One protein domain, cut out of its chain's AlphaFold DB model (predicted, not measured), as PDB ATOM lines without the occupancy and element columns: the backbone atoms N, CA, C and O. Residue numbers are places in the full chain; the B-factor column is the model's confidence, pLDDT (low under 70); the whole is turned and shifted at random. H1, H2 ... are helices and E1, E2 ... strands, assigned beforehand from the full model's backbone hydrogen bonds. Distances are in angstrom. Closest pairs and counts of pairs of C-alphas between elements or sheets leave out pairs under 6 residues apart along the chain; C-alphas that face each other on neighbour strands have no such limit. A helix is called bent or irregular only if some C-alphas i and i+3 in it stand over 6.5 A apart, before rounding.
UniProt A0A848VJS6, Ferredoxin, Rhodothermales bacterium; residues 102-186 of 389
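AT A GLANCE: This is residues 102 to 186 of the 389 residues of the protein "Ferredoxin" of Rhodothermales bacterium (UniProt A0A848VJS6). A small twisted sheet built round the hairpin E3 and E4 has H1 packed across one face, and the long H5 packs on H1 with residues 172 to 179 while its end, residues 181 to 186, sticks out. The 85 printed residues hold five named helices and four named strands, in the order H1 H2 E1 E2 H3 H4 E3 E4 H5; the mixed sheet runs E1 E4 E3 E2. The class is mixed, helices and strands, and the whole is compact, with a radius of gyration of the C-alphas of 12.9 A and spans of 39 by 29 by 26 A.

IN THESE COORDINATES: H1, residues 107 to 112, begins at C-alpha (194.934, 194.923, 173.754). H2 is 115 to 120, irregular, with C-alphas 116 and 119 7.5 A apart; E1 is 121 to 123, E2 133 to 135, H3 136 to 139 and H4 144 to 147. E3, 151 to 157, is 19.3 A long, E4, 163 to 168, 15.7 A, and H5, 170 to 186, 24.5 A, ending at (209.977, 191.655, 177.260).

HOW THE PARTS SIT: E4 is antiparallel to E3, with N 154 and O 166 at 2.8 A, and to E1, with N 122 and O 167 at 3.0 A. E2 is parallel to E3, with N 153 and O 134 at 2.9 A; E2, H3, H4 and E3 form a strand-helix-strand unit, parallel neighbour strands joined through helices, with a right-handed crossover. H1 is on the sheet at a height of 8.5 A, over E4 and across the strands at 78 degrees on the local plane; H3 is on the same face. H1 and H5 touch, closest at the C-alphas of Trp 107 and Met 176, 5.3 A, at a steep tilt of 40 degrees, opposite ways. H2 only grazes the sheet; H4 is not on it. Each O i to N i+4 pair is within hydrogen-bond range in H1 and H5, but 0 of 2 in H2, where 2 of 3 O i to N i+3 pairs are; H3 and H4 are too short for an i+4 pair.

THE WHOLE: The C-alphas farthest apart, of Asp 127 and Leu 186, are 40.4 A apart. The printed part has no cut, no link is long, and no printed residue is under 70 in pLDDT.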
ATOM      1  N   THR A 102     190.375 179.134 176.610       75.88
ATOM      2  CA  THR A 102     189.400 179.227 175.510       75.88
ATOM      3  C   THR A 102     189.172 180.645 175.013       75.88
ATOM      4  O   THR A 102     188.937 180.845 173.819       75.88
ATOM      5  N   ALA A 103     189.251 181.631 175.903       83.69
ATOM      6  CA  ALA A 103     189.081 183.035 175.573       83.69
ATOM      7  C   ALA A 103     190.378 183.799 175.839       83.69
ATOM      8  O   ALA A 103     190.917 183.748 176.945       83.69
ATOM      9  N   GLN A 104     190.853 184.516 174.819       92.25
ATOM     10  CA  GLN A 104     192.010 185.400 174.921       92.25
ATOM     11  C   GLN A 104     191.558 186.839 175.150       92.25
ATOM     12  O   GLN A 104     190.663 187.324 174.458       92.25
ATOM     13  N   PHE A 105     192.223 187.528 176.069       95.06
ATOM     14  CA  PHE A 105     192.047 188.944 176.337       95.06
ATOM     15  C   PHE A 105     193.254 189.714 175.794       95.06
ATOM     16  O   PHE A 105     194.401 189.563 176.223       95.06
ATOM     17  N   SER A 106     192.995 190.529 174.782       96.38
ATOM     18  CA  SER A 106     194.002 191.247 174.020       96.38
ATOM     19  C   SER A 106     193.996 192.745 174.305       96.38
ATOM     20  O   SER A 106     193.151 193.290 175.016       96.38
ATOM     21  N   TRP A 107     194.931 193.464 173.682       97.50
ATOM     22  CA  TRP A 107     194.934 194.923 173.754       97.50
ATOM     23  C   TRP A 107     193.649 195.555 173.191       97.50
ATOM     24  O   TRP A 107     193.248 196.625 173.645       97.50
ATOM     25  N   ALA A 108     193.005 194.921 172.203       97.50
ATOM     26  CA  ALA A 108     191.754 195.424 171.640       97.50
ATOM     27  C   ALA A 108     190.608 195.366 172.665       97.50
ATOM     28  O   ALA A 108     189.815 196.303 172.726       97.50
ATOM     29  N   ASP A 109     190.576 194.331 173.506       95.94
ATOM     30  CA  ASP A 109     189.593 194.171 174.581       95.94
ATOM     31  C   ASP A 109     189.776 195.253 175.651       95.94
ATOM     32  O   ASP A 109     188.825 195.943 176.012       95.94
ATOM     33  N   PHE A 110     191.023 195.521 176.061       96.31
ATOM     34  CA  PHE A 110     191.339 196.672 176.915       96.31
ATOM     35  C   PHE A 110     190.915 198.003 176.279       96.31
ATOM     36  O   PHE A 110     190.309 198.850 176.937       96.31
ATOM     37  N   ALA A 111     191.219 198.210 174.995       96.75
ATOM     38  CA  ALA A 111     190.893 199.449 174.298       96.75
ATOM     39  C   ALA A 111     189.379 199.687 174.184       96.75
ATOM     40  O   ALA A 111     188.957 200.843 174.219       96.75
ATOM     41  N   ALA A 112     188.567 198.629 174.106       95.06
ATOM     42  CA  ALA A 112     187.109 198.733 174.097       95.06
ATOM     43  C   ALA A 112     186.536 199.270 175.421       95.06
ATOM     44  O   ALA A 112     185.474 199.891 175.419       95.06
ATOM     45  N   LEU A 113     187.259 199.111 176.539       92.69
ATOM     46  CA  LEU A 113     186.877 199.666 177.845       92.69
ATOM     47  C   LEU A 113     187.150 201.171 177.964       92.69
ATOM     48  O   LEU A 113     186.687 201.807 178.910       92.69
ATOM     49  N   LEU A 114     187.926 201.756 177.045       93.31
ATOM     50  CA  LEU A 114     188.310 203.161 177.109       93.31
ATOM     51  C   LEU A 114     187.279 204.034 176.377       93.31
ATOM     52  O   LEU A 114     187.188 203.960 175.148       93.31
ATOM     53  N   PRO A 115     186.573 204.959 177.065       92.44
ATOM     54  CA  PRO A 115     185.551 205.796 176.428       92.44
ATOM     55  C   PRO A 115     186.089 206.595 175.236       92.44
ATOM     56  O   PRO A 115     185.427 206.712 174.208       92.44
ATOM     57  N   SER A 116     187.329 207.079 175.350       93.06
ATOM     58  CA  SER A 116     188.025 207.826 174.293       93.06
ATOM     59  C   SER A 116     188.309 207.024 173.015       93.06
ATOM     60  O   SER A 116     188.559 207.629 171.975       93.06
ATOM     61  N   LEU A 117     188.274 205.688 173.078       95.06
ATOM     62  CA  LEU A 117     188.513 204.796 171.939       95.06
ATOM     63  C   LEU A 117     187.253 204.051 171.487       95.06
ATOM     64  O   LEU A 117     187.300 203.378 170.463       95.06
ATOM     65  N   SER A 118     186.132 204.194 172.200       92.50
ATOM     66  CA  SER A 118     184.865 203.505 171.905       92.50
ATOM     67  C   SER A 118     184.400 203.669 170.452       92.50
ATOM     68  O   SER A 118     183.946 202.708 169.837       92.50
ATOM     69  N   SER A 119     184.602 204.845 169.847       96.06
ATOM     70  CA  SER A 119     184.238 205.118 168.449       96.06
ATOM     71  C   SER A 119     185.077 204.356 167.414       96.06
ATOM     72  O   SER A 119     184.788 204.427 166.222       96.06
ATOM     73  N   LEU A 120     186.143 203.669 167.836       97.75
ATOM     74  CA  LEU A 120     186.982 202.822 166.985       97.75
ATOM     75  C   LEU A 120     186.485 201.372 166.917       97.75
ATOM     76  O   LEU A 120     187.168 200.532 166.333       97.75
ATOM     77  N   PHE A 121     185.324 201.077 167.499       97.62
ATOM     78  CA  PHE A 121     184.715 199.755 167.486       97.62
ATOM     79  C   PHE A 121     183.343 199.820 166.822       97.62
ATOM     80  O   PHE A 121     182.471 200.582 167.236       97.62
ATOM     81  N   LEU A 122     183.146 198.996 165.792       96.62
ATOM     82  CA  LEU A 122     181.836 198.806 165.178       96.62
ATOM     83  C   LEU A 122     181.174 197.576 165.795       96.62
ATOM     84  O   LEU A 122     181.583 196.452 165.508       96.62
ATOM     85  N   VAL A 123     180.152 197.781 166.627       95.31
ATOM     86  CA  VAL A 123     179.345 196.680 167.170       95.31
ATOM     87  C   VAL A 123     178.509 196.074 166.045       95.31
ATOM     88  O   VAL A 123     177.768 196.777 165.358       95.31
ATOM     89  N   LEU A 124     178.639 194.766 165.857       94.38
ATOM     90  CA  LEU A 124     177.917 194.022 164.838       94.38
ATOM     91  C   LEU A 124     176.492 193.683 165.326       94.38
ATOM     92  O   LEU A 124     176.263 193.471 166.528       94.38
ATOM     93  N   PRO A 125     175.505 193.643 164.415       91.69
ATOM     94  CA  PRO A 125     174.201 193.048 164.691       91.69
ATOM     95  C   PRO A 125     174.323 191.574 165.114       91.69
ATOM     96  O   PRO A 125     175.225 190.870 164.662       91.69
ATOM     97  N   SER A 126     173.426 191.108 165.987       88.25
ATOM     98  CA  SER A 126     173.467 189.741 166.538       88.25
ATOM     99  C   SER A 126     173.151 188.645 165.512       88.25
ATOM    100  O   SER A 126     173.414 187.478 165.770       88.25
ATOM    101  N   ASP A 127     172.568 189.008 164.372       90.25
ATOM    102  CA  ASP A 127     172.190 188.123 163.265       90.25
ATOM    103  C   ASP A 127     173.279 187.990 162.185       90.25
ATOM    104  O   ASP A 127     173.089 187.276 161.199       90.25
ATOM    105  N   VAL A 128     174.425 188.661 162.352       89.88
ATOM    106  CA  VAL A 128     175.566 188.532 161.436       89.88
ATOM    107  C   VAL A 128     176.143 187.118 161.500       89.88
ATOM    108  O   VAL A 128     176.434 186.604 162.576       89.88
ATOM    109  N   SER A 129     176.343 186.514 160.324       90.00
ATOM    110  CA  SER A 129     177.005 185.214 160.179       90.00
ATOM    111  C   SER A 129     178.465 185.262 160.635       90.00
ATOM    112  O   SER A 129     179.171 186.245 160.413       90.00
ATOM    113  N   ASP A 130     178.935 184.152 161.201       90.19
ATOM    114  CA  ASP A 130     180.332 183.957 161.597       90.19
ATOM    115  C   ASP A 130     181.263 183.760 160.390       90.19
ATOM    116  O   ASP A 130     182.486 183.842 160.518       90.19
ATOM    117  N   GLU A 131     180.698 183.533 159.204       92.00
ATOM    118  CA  GLU A 131     181.453 183.424 157.961       92.00
ATOM    119  C   GLU A 131     182.233 184.713 157.668       92.00
ATOM    120  O   GLU A 131     181.679 185.807 157.573       92.00
ATOM    121  N   GLY A 132     183.549 184.579 157.498       92.38
ATOM    122  CA  GLY A 132     184.432 185.714 157.232       92.38
ATOM    123  C   GLY A 132     184.876 186.484 158.479       92.38
ATOM    124  O   GLY A 132     185.623 187.454 158.342       92.38
ATOM    125  N   LEU A 133     184.476 186.061 159.682       95.19
ATOM    126  CA  LEU A 133     184.918 186.638 160.950       95.19
ATOM    127  C   LEU A 133     185.982 185.762 161.617       95.19
ATOM    128  O   LEU A 133     185.894 184.538 161.628       95.19
ATOM    129  N   VAL A 134     186.978 186.396 162.230       95.44
ATOM    130  CA  VAL A 134     188.016 185.702 163.005       95.44
ATOM    131  C   VAL A 134     188.404 186.535 164.233       95.44
ATOM    132  O   VAL A 134     188.430 187.765 164.140       95.44
ATOM    133  N   PRO A 135     188.690 185.922 165.399       95.31
ATOM    134  CA  PRO A 135     189.129 186.666 166.574       95.31
ATOM    135  C   PRO A 135     190.332 187.563 166.266       95.31
ATOM    136  O   PRO A 135     191.275 187.141 165.598       95.31
ATOM    137  N   ALA A 136     190.326 188.795 166.772       95.88
ATOM    138  CA  ALA A 136     191.353 189.794 166.486       95.88
ATOM    139  C   ALA A 136     192.767 189.308 166.849       95.88
ATOM    140  O   ALA A 136     193.722 189.595 166.126       95.88
ATOM    141  N   ALA A 137     192.892 188.532 167.931       93.88
ATOM    142  CA  ALA A 137     194.131 187.877 168.338       93.88
ATOM    143  C   ALA A 137     194.664 186.923 167.260       93.88
ATOM    144  O   ALA A 137     195.797 187.091 166.814       93.88
ATOM    145  N   GLN A 138     193.818 186.010 166.781       93.69
ATOM    146  CA  GLN A 138     194.156 185.027 165.747       93.69
ATOM    147  C   GLN A 138     194.399 185.691 164.387       93.69
ATOM    148  O   GLN A 138     195.317 185.317 163.663       93.69
ATOM    149  N   TRP A 139     193.635 186.739 164.055       95.31
ATOM    150  CA  TRP A 139     193.808 187.496 162.813       95.31
ATOM    151  C   TRP A 139     195.237 188.030 162.652       95.31
ATOM    152  O   TRP A 139     195.737 188.135 161.534       95.31
ATOM    153  N   LEU A 140     195.918 188.378 163.751       93.38
ATOM    154  CA  LEU A 140     197.288 188.896 163.708       93.38
ATOM    155  C   LEU A 140     198.347 187.848 163.334       93.38
ATOM    156  O   LEU A 140     199.453 188.257 162.958       93.38
ATOM    157  N   ASP A 141     198.036 186.557 163.448       92.12
ATOM    158  CA  ASP A 141     198.927 185.443 163.097       92.12
ATOM    159  C   ASP A 141     198.724 184.950 161.665       92.12
ATOM    160  O   ASP A 141     199.584 184.268 161.111       92.12
ATOM    161  N   LEU A 142     197.630 185.361 161.024       93.81
ATOM    162  CA  LEU A 142     197.324 184.954 159.662       93.81
ATOM    163  C   LEU A 142     198.286 185.573 158.624       93.81
ATOM    164  O   LEU A 142     198.623 186.771 158.694       93.81
ATOM    165  N   PRO A 143     198.656 184.810 157.576       92.75
ATOM    166  CA  PRO A 143     199.345 185.340 156.406       92.75
ATOM    167  C   PRO A 143     198.581 186.505 155.763       92.75
ATOM    168  O   PRO A 143     197.355 186.602 155.821       92.75
ATOM    169  N   THR A 144     199.301 187.411 155.096       89.12
ATOM    170  CA  THR A 144     198.712 188.627 154.496       89.12
ATOM    171  C   THR A 144     197.575 188.330 153.514       89.12
ATOM    172  O   THR A 144     196.606 189.086 153.462       89.12
ATOM    173  N   GLN A 145     197.666 187.229 152.760       89.56
ATOM    174  CA  GLN A 145     196.633 186.842 151.795       89.56
ATOM    175  C   GLN A 145     195.313 186.484 152.488       89.56
ATOM    176  O   GLN A 145     194.260 186.969 152.079       89.56
ATOM    177  N   GLU A 146     195.363 185.710 153.570       91.38
ATOM    178  CA  GLU A 146     194.180 185.311 154.343       91.38
ATOM    179  C   GLU A 146     193.561 186.491 155.094       91.38
ATOM    180  O   GLU A 146     192.344 186.665 155.082       91.38
ATOM    181  N   ARG A 147     194.396 187.384 155.643       90.19
ATOM    182  CA  ARG A 147     193.940 188.602 156.333       90.19
ATOM    183  C   ARG A 147     193.072 189.512 155.468       90.19
ATOM    184  O   ARG A 147     192.214 190.199 156.002       90.19
ATOM    185  N   SER A 148     193.289 189.525 154.151       88.44
ATOM    186  CA  SER A 148     192.488 190.329 153.216       88.44
ATOM    187  C   SER A 148     191.055 189.816 153.027       88.44
ATOM    188  O   SER A 148     190.200 190.564 152.562       88.44
ATOM    189  N   ARG A 149     190.790 188.554 153.391       91.88
ATOM    190  CA  ARG A 149     189.500 187.872 153.206       91.88
ATOM    191  C   ARG A 149     188.686 187.747 154.493       91.88
ATOM    192  O   ARG A 149     187.539 187.324 154.428       91.88
ATOM    193  N   LEU A 150     189.283 188.078 155.636       95.12
ATOM    194  CA  LEU A 150     188.698 187.893 156.959       95.12
ATOM    195  C   LEU A 150     188.696 189.207 157.738       95.12
ATOM    196  O   LEU A 150     189.665 189.970 157.702       95.12
ATOM    197  N   LEU A 151     187.624 189.444 158.487       95.06
ATOM    198  CA  LEU A 151     187.461 190.613 159.339       95.06
ATOM    199  C   LEU A 151     187.736 190.245 160.806       95.06
ATOM    200  O   LEU A 151     187.174 189.267 161.310       95.06
ATOM    201  N   PRO A 152     188.596 191.007 161.508       97.00
ATOM    202  CA  PRO A 152     188.873 190.766 162.915       97.00
ATOM    203  C   PRO A 152     187.681 191.178 163.784       97.00
ATOM    204  O   PRO A 152     187.096 192.240 163.571       97.00
ATOM    205  N   TYR A 153     187.371 190.399 164.816       96.88
ATOM    206  CA  TYR A 153     186.400 190.787 165.841       96.88
ATOM    207  C   TYR A 153     186.914 190.517 167.255       96.88
ATOM    208  O   TYR A 153     187.779 189.669 167.470       96.88
ATOM    209  N   ILE A 154     186.352 191.233 168.221       95.94
ATOM    210  CA  ILE A 154     186.417 190.907 169.646       95.94
ATOM    211  C   ILE A 154     185.010 190.641 170.173       95.94
ATOM    212  O   ILE A 154     184.019 191.051 169.558       95.94
ATOM    213  N   LYS A 155     184.928 189.951 171.306       93.75
ATOM    214  CA  LYS A 155     183.672 189.710 172.014       93.75
ATOM    215  C   LYS A 155     183.521 190.749 173.115       93.75
ATOM    216  O   LYS A 155     184.435 190.963 173.899       93.75
ATOM    217  N   LEU A 156     182.367 191.396 173.152       91.31
ATOM    218  CA  LEU A 156     181.957 192.347 174.174       91.31
ATOM    219  C   LEU A 156     180.684 191.833 174.837       91.31
ATOM    220  O   LEU A 156     179.961 191.036 174.249       91.31
ATOM    221  N   HIS A 157     180.398 192.315 176.037       89.31
ATOM    222  CA  HIS A 157     179.133 192.059 176.714       89.31
ATOM    223  C   HIS A 157     178.403 193.390 176.870       89.31
ATOM    224  O   HIS A 157     179.027 194.395 177.226       89.31
ATOM    225  N   ASP A 158     177.113 193.420 176.548       85.56
ATOM    226  CA  ASP A 158     176.292 194.610 176.763       85.56
ATOM    227  C   ASP A 158     175.816 194.730 178.224       85.56
ATOM    228  O   ASP A 158     176.229 193.974 179.106       85.56
ATOM    229  N   ALA A 159     174.982 195.736 178.502       85.88
ATOM    230  CA  ALA A 159     174.481 196.003 179.851       85.88
ATOM    231  C   ALA A 159     173.581 194.883 180.400       85.88
ATOM    232  O   ALA A 159     173.471 194.747 181.618       85.88
ATOM    233  N   ASP A 160     172.969 194.090 179.518       88.56
ATOM    234  CA  ASP A 160     172.127 192.948 179.874       88.56
ATOM    235  C   ASP A 160     172.959 191.656 180.019       88.56
ATOM    236  O   ASP A 160     172.451 190.625 180.457       88.56
ATOM    237  N   GLY A 161     174.265 191.728 179.729       87.44
ATOM    238  CA  GLY A 161     175.207 190.615 179.802       87.44
ATOM    239  C   GLY A 161     175.268 189.773 178.529       87.44
ATOM    240  O   GLY A 161     175.975 188.763 178.517       87.44
ATOM    241  N   GLU A 162     174.575 190.187 177.468       89.75
ATOM    242  CA  GLU A 162     174.519 189.463 176.202       89.75
ATOM    243  C   GLU A 162     175.810 189.665 175.399       89.75
ATOM    244  O   GLU A 162     176.350 190.773 175.299       89.75
ATOM    245  N   GLU A 163     176.313 188.578 174.806       90.94
ATOM    246  CA  GLU A 163     177.532 188.612 173.996       90.94
ATOM    247  C   GLU A 163     177.259 189.328 172.662       90.94
ATOM    248  O   GLU A 163     176.361 188.981 171.892       90.94
ATOM    249  N   ARG A 164     178.084 190.328 172.354       92.69
ATOM    250  CA  ARG A 164     178.088 191.080 171.100       92.69
ATOM    251  C   ARG A 164     179.466 190.996 170.468       92.69
ATOM    252  O   ARG A 164     180.483 191.110 171.142       92.69
ATOM    253  N   LYS A 165     179.523 190.871 169.143       95.44
ATOM    254  CA  LYS A 165     180.788 190.980 168.403       95.44
ATOM    255  C   LYS A 165     181.030 192.432 168.027       95.44
ATOM    256  O   LYS A 165     180.116 193.114 167.572       95.44
ATOM    257  N   ALA A 166     182.260 192.903 168.186       96.75
ATOM    258  CA  ALA A 166     182.667 194.223 167.731       96.75
ATOM    259  C   ALA A 166     183.908 194.126 166.852       96.75
ATOM    260  O   ALA A 166     184.867 193.435 167.190       96.75
ATOM    261  N   MET A 167     183.892 194.830 165.725       97.62
ATOM    262  CA  MET A 167     185.019 194.910 164.806       97.62
ATOM    263  C   MET A 167     185.921 196.089 165.194       97.62
ATOM    264  O   MET A 167     185.469 197.240 165.134       97.62
ATOM    265  N   PRO A 168     187.190 195.846 165.568       97.88
ATOM    266  CA  PRO A 168     188.138 196.912 165.848       97.88
ATOM    267  C   PRO A 168     188.602 197.609 164.564       97.88
ATOM    268  O   PRO A 168     188.921 196.964 163.563       97.88
ATOM    269  N   ALA A 169     188.723 198.935 164.597       97.50
ATOM    270  CA  ALA A 169     189.278 199.704 163.489       97.50
ATOM    271  C   ALA A 169     190.785 199.439 163.287       97.50
ATOM    272  O   ALA A 169     191.516 199.050 164.200       97.50
ATOM    273  N   SER A 170     191.296 199.743 162.088       95.44
ATOM    274  CA  SER A 170     192.711 199.535 161.728       95.44
ATOM    275  C   SER A 170     193.741 200.148 162.706       95.44
ATOM    276  O   SER A 170     194.741 199.481 163.009       95.44
ATOM    277  N   PRO A 171     193.528 201.353 163.289       96.88
ATOM    278  CA  PRO A 171     194.431 201.882 164.314       96.88
ATOM    279  C   PRO A 171     194.527 200.993 165.562       96.88
ATOM    280  O   PRO A 171     195.622 200.835 166.111       96.88
ATOM    281  N   VAL A 172     193.417 200.365 165.973       97.50
ATOM    282  CA  VAL A 172     193.385 199.433 167.111       97.50
ATOM    283  C   VAL A 172     194.219 198.199 166.788       97.50
ATOM    284  O   VAL A 172     195.120 197.848 167.549       97.50
ATOM    285  N   MET A 173     194.025 197.616 165.602       96.50
ATOM    286  CA  MET A 173     194.792 196.452 165.140       96.50
ATOM    287  C   MET A 173     196.294 196.749 165.010       96.50
ATOM    288  O   MET A 173     197.143 195.926 165.362       96.50
ATOM    289  N   THR A 174     196.649 197.947 164.543       95.75
ATOM    290  CA  THR A 174     198.047 198.400 164.460       95.75
ATOM    291  C   THR A 174     198.687 198.497 165.840       95.75
ATOM    292  O   THR A 174     199.810 198.024 166.042       95.75
ATOM    293  N   LYS A 175     197.985 199.093 166.811       95.94
ATOM    294  CA  LYS A 175     198.483 199.223 168.183       95.94
ATOM    295  C   LYS A 175     198.565 197.867 168.885       95.94
ATOM    296  O   LYS A 175     199.587 197.600 169.510       95.94
ATOM    297  N   MET A 176     197.579 196.994 168.696       96.25
ATOM    298  CA  MET A 176     197.574 195.622 169.207       96.25
ATOM    299  C   MET A 176     198.800 194.832 168.721       96.25
ATOM    300  O   MET A 176     199.508 194.239 169.529       96.25
ATOM    301  N   ARG A 177     199.151 194.917 167.428       96.00
ATOM    302  CA  ARG A 177     200.387 194.310 166.894       96.00
ATOM    303  C   ARG A 177     201.649 194.846 167.580       96.00
ATOM    304  O   ARG A 177     202.537 194.070 167.922       96.00
ATOM    305  N   ARG A 178     201.745 196.166 167.781       95.31
ATOM    306  CA  ARG A 178     202.902 196.793 168.454       95.31
ATOM    307  C   ARG A 178     203.029 196.333 169.903       95.31
ATOM    308  O   ARG A 178     204.137 196.049 170.346       95.31
ATOM    309  N   VAL A 179     201.906 196.246 170.610       95.69
ATOM    310  CA  VAL A 179     201.837 195.769 171.994       95.69
ATOM    311  C   VAL A 179     202.277 194.310 172.089       95.69
ATOM    312  O   VAL A 179     203.157 194.002 172.884       95.69
ATOM    313  N   ARG A 180     201.784 193.441 171.199       96.00
ATOM    314  CA  ARG A 180     202.222 192.042 171.120       96.00
ATOM    315  C   ARG A 180     203.724 191.910 170.880       96.00
ATOM    316  O   ARG A 180     204.401 191.125 171.534       96.00
ATOM    317  N   ASN A 181     204.267 192.704 169.959       94.62
ATOM    318  CA  ASN A 181     205.698 192.684 169.664       94.62
ATOM    319  C   ASN A 181     206.539 193.214 170.837       94.62
ATOM    320  O   ASN A 181     207.612 192.677 171.101       94.62
ATOM    321  N   ARG A 182     206.062 194.241 171.559       94.62
ATOM    322  CA  ARG A 182     206.703 194.700 172.802       94.62
ATOM    323  C   ARG A 182     206.711 193.582 173.837       94.62
ATOM    324  O   ARG A 182     207.766 193.295 174.383       94.62
ATOM    325  N   TRP A 183     205.576 192.919 174.038       95.88
ATOM    326  CA  TRP A 183     205.458 191.810 174.977       95.88
ATOM    327  C   TRP A 183     206.421 190.663 174.652       95.88
ATOM    328  O   TRP A 183     207.202 190.267 175.508       95.88
ATOM    329  N   ARG A 184     206.471 190.220 173.389       94.94
ATOM    330  CA  ARG A 184     207.440 189.218 172.910       94.94
ATOM    331  C   ARG A 184     208.888 189.580 173.266       94.94
ATOM    332  O   ARG A 184     209.612 188.724 173.756       94.94
ATOM    333  N   ARG A 185     209.293 190.845 173.094       92.62
ATOM    334  CA  ARG A 185     210.635 191.314 173.491       92.62
ATOM    335  C   ARG A 185     210.851 191.277 175.003       92.62
ATOM    336  O   ARG A 185     211.906 190.848 175.442       92.62
ATOM    337  N   LEU A 186     209.871 191.706 175.797       94.25
ATOM    338  CA  LEU A 186     209.977 191.655 177.260       94.25
ATOM    339  C   LEU A 186     210.089 190.211 177.768       94.25
ATOM    340  O   LEU A 186     210.829 189.963 178.713       94.25
TER     341      LEU A 186